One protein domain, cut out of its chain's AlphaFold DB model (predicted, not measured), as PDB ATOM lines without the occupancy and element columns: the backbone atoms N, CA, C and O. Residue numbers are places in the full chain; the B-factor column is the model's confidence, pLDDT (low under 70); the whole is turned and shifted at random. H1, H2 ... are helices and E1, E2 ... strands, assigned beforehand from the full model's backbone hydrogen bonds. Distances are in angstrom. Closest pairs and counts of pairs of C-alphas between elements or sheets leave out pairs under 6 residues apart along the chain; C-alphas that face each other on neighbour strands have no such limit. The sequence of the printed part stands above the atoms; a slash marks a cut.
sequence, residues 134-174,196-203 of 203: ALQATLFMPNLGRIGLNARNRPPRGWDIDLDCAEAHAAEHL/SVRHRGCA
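Overview. This is residues 134 to 174 and 196 to 203 of the 203 residues of an uncharacterized protein of Pseudomonas caspiana (UniProt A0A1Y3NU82). A slender, twisted sheet makes the whole body: three long strands, E1, E2 and E3, fold back and forth side by side, and a short fourth strand, E4, extends the sheet beside the last part of E3. One short helix, H1, covers one face of the sheet at that same end, and no named helix covers the other face. The printed part has 49 residues, with one named helix and four named strands in the order E1, E2, E3, H1, E4; the class is mostly strand. The sheet's order is E1, E2, E3, E4, and it is mixed. The whole is only just compact, close to loose, with a radius of gyration of the C-alphas of 11.6 A, and it is elongated, spanning 33 by 20 by 19 A.

Arrangement. E2, residues 145 to 154, is an inner strand and the longest. E1, residues 134 to 141, is an edge strand antiparallel to it at 160 degrees; N 137 and O 149 are 2.9 A apart, within hydrogen-bond range. On the other side of E2, E3, residues 158 to 165, is antiparallel to it at 161 degrees, with N 150 and O 162 at 2.9 A. E1, E2 and E3 form a meander, each strand the antiparallel neighbour of the one before, and both E1 and E2 and E2 and E3 are hairpins. E4, residues 196 to 199, is the other edge strand, parallel to E3 at 12 degrees, with N 163 and O 196 at 2.8 A. E1 and E4 are apart. H1, residues 168 to 174, is on the sheet at a height of 7.5 A, over E3, and runs along the strands, at 9 degrees to E3 on the local plane. Its closest C-alphas to E3 are those of Ala 171 and Cys 165, 5.5 A apart; to E4, those of Ala 171 and His 199, 5.6 A. In H1 every O i to N i+4 pair is within hydrogen-bond range.

Along the chain. E1 begins at C-alpha 134 (175.913, 276.610, 252.156) and is 21.1 A long from first to last C-alpha. E2 measures 28.2 A, and E3 22.4 A, ending at C-alpha 165 (183.422, 271.395, 235.809). H1 measures 9.9 A. E4 measures 10.5 A and ends at C-alpha 199 (179.802, 270.176, 232.624).

Size, cuts and confidence. The two C-alphas farthest apart, those of Pro 156 and Ala 203, are 36.0 A apart. Residues 175 to 195 are not printed, and C-alphas 174 and 196 are 9.5 A apart across that cut, which the link from H1 to E4 spans. The links that are printed whole, E1 to E2, E2 to E3 and E3 to H1, are tight. The mean pLDDT of the printed part is 86.6; residues 201 to 203, at the chain's end, are under 70.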
ATOM      1  N   ALA A 134     175.679 276.806 253.580       86.88
ATOM      2  CA  ALA A 134     175.913 276.610 252.156       86.88
ATOM      3  C   ALA A 134     177.278 277.201 251.779       86.88
ATOM      4  O   ALA A 134     177.622 278.302 252.206       86.88
ATOM      5  N   LEU A 135     178.044 276.466 250.979       88.38
ATOM      6  CA  LEU A 135     179.359 276.847 250.481       88.38
ATOM      7  C   LEU A 135     179.303 276.916 248.957       88.38
ATOM      8  O   LEU A 135     179.193 275.889 248.288       88.38
ATOM      9  N   GLN A 136     179.442 278.122 248.410       91.56
ATOM     10  CA  GLN A 136     179.701 278.317 246.988       91.56
ATOM     11  C   GLN A 136     181.156 278.747 246.797       91.56
ATOM     12  O   GLN A 136     181.624 279.684 247.442       91.56
ATOM     13  N   ALA A 137     181.882 278.049 245.927       89.06
ATOM     14  CA  ALA A 137     183.296 278.301 245.681       89.06
ATOM     15  C   ALA A 137     183.680 278.018 244.223       89.06
ATOM     16  O   ALA A 137     182.903 277.497 243.424       89.06
ATOM     17  N   THR A 138     184.915 278.354 243.870       92.44
ATOM     18  CA  THR A 138     185.573 277.850 242.664       92.44
ATOM     19  C   THR A 138     186.927 277.280 243.062       92.44
ATOM     20  O   THR A 138     187.643 277.870 243.874       92.44
ATOM     21  N   LEU A 139     187.229 276.110 242.517       90.06
ATOM     22  CA  LEU A 139     188.414 275.306 242.762       90.06
ATOM     23  C   LEU A 139     189.250 275.291 241.487       90.06
ATOM     24  O   LEU A 139     188.714 275.100 240.394       90.06
ATOM     25  N   PHE A 140     190.554 275.505 241.629       90.38
ATOM     26  CA  PHE A 140     191.515 275.438 240.533       90.38
ATOM     27  C   PHE A 140     192.413 274.229 240.777       90.38
ATOM     28  O   PHE A 140     193.309 274.266 241.616       90.38
ATOM     29  N   MET A 141     192.118 273.138 240.076       87.19
ATOM     30  CA  MET A 141     192.736 271.833 240.279       87.19
ATOM     31  C   MET A 141     193.720 271.545 239.139       87.19
ATOM     32  O   MET A 141     193.332 271.676 237.977       87.19
ATOM     33  N   PRO A 142     194.959 271.094 239.411       79.12
ATOM     34  CA  PRO A 142     196.005 271.004 238.387       79.12
ATOM     35  C   PRO A 142     195.661 270.085 237.203       79.12
ATOM     36  O   PRO A 142     196.046 270.391 236.079       79.12
ATOM     37  N   ASN A 143     194.895 269.007 237.424       80.62
ATOM     38  CA  ASN A 143     194.524 268.046 236.367       80.62
ATOM     39  C   ASN A 143     193.043 268.134 235.938       80.62
ATOM     40  O   ASN A 143     192.678 267.668 234.857       80.62
ATOM     41  N   LEU A 144     192.181 268.712 236.786       81.00
ATOM     42  CA  LEU A 144     190.731 268.815 236.555       81.00
ATOM     43  C   LEU A 144     190.288 270.225 236.121       81.00
ATOM     44  O   LEU A 144     189.111 270.432 235.834       81.00
ATOM     45  N   GLY A 145     191.215 271.185 236.072       88.25
ATOM     46  CA  GLY A 145     190.948 272.552 235.646       88.25
ATOM     47  C   GLY A 145     190.091 273.328 236.647       88.25
ATOM     48  O   GLY A 145     190.293 273.235 237.862       88.25
ATOM     49  N   ARG A 146     189.154 274.139 236.147       91.50
ATOM     50  CA  ARG A 146     188.304 274.993 236.987       91.50
ATOM     51  C   ARG A 146     186.982 274.297 237.315       91.50
ATOM     52  O   ARG A 146     186.153 274.069 236.434       91.50
ATOM     53  N   ILE A 147     186.744 274.039 238.599       91.50
ATOM     54  CA  ILE A 147     185.514 273.415 239.107       91.50
ATOM     55  C   ILE A 147     184.743 274.437 239.946       91.50
ATOM     56  O   ILE A 147     185.241 274.929 240.957       91.50
ATOM     57  N   GLY A 148     183.518 274.766 239.543       92.50
ATOM     58  CA  GLY A 148     182.555 275.438 240.413       92.50
ATOM     59  C   GLY A 148     182.024 274.462 241.461       92.50
ATOM     60  O   GLY A 148     181.732 273.315 241.142       92.50
ATOM     61  N   LEU A 149     181.900 274.914 242.703       92.19
ATOM     62  CA  LEU A 149     181.345 274.154 243.819       92.19
ATOM     63  C   LEU A 149     180.106 274.873 244.344       92.19
ATOM     64  O   LEU A 149     180.163 276.074 244.608       92.19
ATOM     65  N   ASN A 150     179.029 274.131 244.575       92.44
ATOM     66  CA  ASN A 150     177.879 274.581 245.346       92.44
ATOM     67  C   ASN A 150     177.410 273.451 246.272       92.44
ATOM     68  O   ASN A 150     176.711 272.532 245.852       92.44
ATOM     69  N   ALA A 151     177.817 273.518 247.534       92.12
ATOM     70  CA  ALA A 151     177.421 272.582 248.575       92.12
ATOM     71  C   ALA A 151     176.395 273.220 249.517       92.12
ATOM     72  O   ALA A 151     176.533 274.376 249.909       92.12
ATOM     73  N   ARG A 152     175.377 272.462 249.925       91.38
ATOM     74  CA  ARG A 152     174.329 272.898 250.862       91.38
ATOM     75  C   ARG A 152     174.047 271.795 251.880       91.38
ATOM     76  O   ARG A 152     173.740 270.666 251.495       91.38
ATOM     77  N   ASN A 153     174.130 272.111 253.171       90.06
ATOM     78  CA  ASN A 153     173.779 271.165 254.226       90.06
ATOM     79  C   ASN A 153     172.266 271.200 254.486       90.06
ATOM     80  O   ASN A 153     171.729 272.203 254.961       90.06
ATOM     81  N   ARG A 154     171.580 270.092 254.197       85.19
ATOM     82  CA  ARG A 154     170.147 269.895 254.438       85.19
ATOM     83  C   ARG A 154     169.937 268.786 255.481       85.19
ATOM     84  O   ARG A 154     169.635 267.655 255.098       85.19
ATOM     85  N   PRO A 155     170.032 269.057 256.794       81.75
ATOM     86  CA  PRO A 155     169.666 268.065 257.806       81.75
ATOM     87  C   PRO A 155     168.179 267.663 257.672       81.75
ATOM     88  O   PRO A 155     167.352 268.528 257.372       81.75
ATOM     89  N   PRO A 156     167.801 266.381 257.862       81.75
ATOM     90  CA  PRO A 156     168.640 265.217 258.181       81.75
ATOM     91  C   PRO A 156     169.235 264.498 256.948       81.75
ATOM     92  O   PRO A 156     169.883 263.470 257.099       81.75
ATOM     93  N   ARG A 157     169.014 265.007 255.727       84.31
ATOM     94  CA  ARG A 157     169.468 264.406 254.456       84.31
ATOM     95  C   ARG A 157     170.984 264.534 254.212       84.31
ATOM     96  O   ARG A 157     171.511 263.793 253.391       84.31
ATOM     97  N   GLY A 158     171.658 265.441 254.922       88.62
ATOM     98  CA  GLY A 158     173.098 265.697 254.819       88.62
ATOM     99  C   GLY A 158     173.451 266.709 253.729       88.62
ATOM    100  O   GLY A 158     172.666 267.614 253.439       88.62
ATOM    101  N   TRP A 159     174.635 266.576 253.135       91.06
ATOM    102  CA  TRP A 159     175.142 267.513 252.131       91.06
ATOM    103  C   TRP A 159     174.639 267.172 250.727       91.06
ATOM    104  O   TRP A 159     174.910 266.092 250.215       91.06
ATOM    105  N   ASP A 160     173.979 268.113 250.053       92.56
ATOM    106  CA  ASP A 160     173.900 268.108 248.589       92.56
ATOM    107  C   ASP A 160     175.108 268.895 248.049       92.56
ATOM    108  O   ASP A 160     175.277 270.058 248.417       92.56
ATOM    109  N   ILE A 161     175.929 268.289 247.189       92.62
ATOM    110  CA  ILE A 161     177.120 268.906 246.585       92.62
ATOM    111  C   ILE A 161     176.981 268.882 245.061       92.62
ATOM    112  O   ILE A 161     177.045 267.821 244.446       92.62
ATOM    113  N   ASP A 162     176.819 270.055 244.454       94.25
ATOM    114  CA  ASP A 162     176.864 270.250 243.005       94.25
ATOM    115  C   ASP A 162     178.280 270.697 242.580       94.25
ATOM    116  O   ASP A 162     178.829 271.656 243.132       94.25
ATOM    117  N   LEU A 163     178.864 270.013 241.592       93.00
ATOM    118  CA  LEU A 163     180.145 270.338 240.958       93.00
ATOM    119  C   LEU A 163     179.926 270.736 239.489       93.00
ATOM    120  O   LEU A 163     179.440 269.932 238.695       93.00
ATOM    121  N   ASP A 164     180.333 271.949 239.119       93.31
ATOM    122  CA  ASP A 164     180.295 272.488 237.754       93.31
ATOM    123  C   ASP A 164     181.711 272.520 237.156       93.31
ATOM    124  O   ASP A 164     182.439 273.509 237.280       93.31
ATOM    125  N   CYS A 165     182.127 271.447 236.488       91.62
ATOM    126  CA  CYS A 165     183.422 271.395 235.809       91.62
ATOM    127  C   CYS A 165     183.391 272.246 234.536       91.62
ATOM    128  O   CYS A 165     182.499 272.081 233.701       91.62
ATOM    129  N   ALA A 166     184.372 273.130 234.352       90.75
ATOM    130  CA  ALA A 166     184.560 273.835 233.084       90.75
ATOM    131  C   ALA A 166     185.083 272.901 231.974       90.75
ATOM    132  O   ALA A 166     184.762 273.110 230.809       90.75
ATOM    133  N   GLU A 167     185.817 271.852 232.358       88.62
ATOM    134  CA  GLU A 167     186.530 270.956 231.453       88.62
ATOM    135  C   GLU A 167     185.803 269.604 231.278       88.62
ATOM    136  O   GLU A 167     185.437 268.938 232.254       88.62
ATOM    137  N   ALA A 168     185.624 269.165 230.027       88.38
ATOM    138  CA  ALA A 168     184.826 267.980 229.692       88.38
ATOM    139  C   ALA A 168     185.432 266.665 230.207       88.38
ATOM    140  O   ALA A 168     184.709 265.809 230.720       88.38
ATOM    141  N   HIS A 169     186.760 266.509 230.125       85.94
ATOM    142  CA  HIS A 169     187.455 265.318 230.631       85.94
ATOM    143  C   HIS A 169     187.346 265.201 232.155       85.94
ATOM    144  O   HIS A 169     187.227 264.095 232.677       85.94
ATOM    145  N   ALA A 170     187.333 266.334 232.862       86.25
ATOM    146  CA  ALA A 170     187.171 266.383 234.308       86.25
ATOM    147  C   ALA A 170     185.753 265.974 234.726       86.25
ATOM    148  O   ALA A 170     185.600 265.115 235.595       86.25
ATOM    149  N   ALA A 171     184.725 266.524 234.065       89.38
ATOM    150  CA  ALA A 171     183.334 266.115 234.276       89.38
ATOM    151  C   ALA A 171     183.145 264.611 234.039       89.38
ATOM    152  O   ALA A 171     182.530 263.928 234.854       89.38
ATOM    153  N   GLU A 172     183.684 264.084 232.940       89.25
ATOM    154  CA  GLU A 172     183.523 262.678 232.579       89.25
ATOM    155  C   GLU A 172     184.263 261.741 233.550       89.25
ATOM    156  O   GLU A 172     183.677 260.776 234.039       89.25
ATOM    157  N   HIS A 173     185.494 262.074 233.952       86.38
ATOM    158  CA  HIS A 173     186.237 261.305 234.956       86.38
ATOM    159  C   HIS A 173     185.537 261.286 236.329       86.38
ATOM    160  O   HIS A 173     185.466 260.240 236.981       86.38
ATOM    161  N   LEU A 174     184.971 262.422 236.754       86.44
ATOM    162  CA  LEU A 174     184.191 262.534 237.992       86.44
ATOM    163  C   LEU A 174     182.856 261.779 237.918       86.44
ATOM    164  O   LEU A 174     182.408 261.250 238.930       86.44
ATOM    165  N   SER A 196     176.483 265.659 242.728       93.00
ATOM    166  CA  SER A 196     175.997 265.879 241.362       93.00
ATOM    167  C   SER A 196     177.077 266.572 240.540       93.00
ATOM    168  O   SER A 196     177.644 267.566 240.976       93.00
ATOM    169  N   VAL A 197     177.386 266.035 239.358       92.25
ATOM    170  CA  VAL A 197     178.478 266.522 238.499       92.25
ATOM    171  C   VAL A 197     177.902 267.015 237.180       92.25
ATOM    172  O   VAL A 197     177.164 266.295 236.503       92.25
ATOM    173  N   ARG A 198     178.249 268.245 236.808       92.69
ATOM    174  CA  ARG A 198     177.800 268.934 235.600       92.69
ATOM    175  C   ARG A 198     179.005 269.438 234.817       92.69
ATOM    176  O   ARG A 198     180.027 269.806 235.389       92.69
ATOM    177  N   HIS A 199     178.859 269.494 233.499       92.44
ATOM    178  CA  HIS A 199     179.802 270.176 232.624       92.44
ATOM    179  C   HIS A 199     179.239 271.554 232.263       92.44
ATOM    180  O   HIS A 199     178.098 271.658 231.808       92.44
ATOM    181  N   ARG A 200     180.025 272.614 232.466       81.75
ATOM    182  CA  ARG A 200     179.599 274.008 232.251       81.75
ATOM    183  C   ARG A 200     179.665 274.453 230.782       81.75
ATOM    184  O   ARG A 200     179.329 275.598 230.496       81.75
ATOM    185  N   GLY A 201     180.121 273.577 229.882       65.75
ATOM    186  CA  GLY A 201     180.438 273.879 228.482       65.75
ATOM    187  C   GLY A 201     179.828 272.906 227.470       65.75
ATOM    188  O   GLY A 201     180.552 272.359 226.645       65.75
ATOM    189  N   CYS A 202     178.514 272.680 227.517       46.09
ATOM    190  CA  CYS A 202     177.778 272.113 226.382       46.09
ATOM    191  C   CYS A 202     176.634 273.060 226.005       46.09
ATOM    192  O   CYS A 202     175.662 273.181 226.752       46.09
ATOM    193  N   ALA A 203     176.793 273.716 224.858       38.78
ATOM    194  CA  ALA A 203     175.780 274.448 224.109       38.78
ATOM    195  C   ALA A 203     175.809 273.921 222.667       38.78
ATOM    196  O   ALA A 203     176.933 273.585 222.224       38.78
TER     197      ALA A 203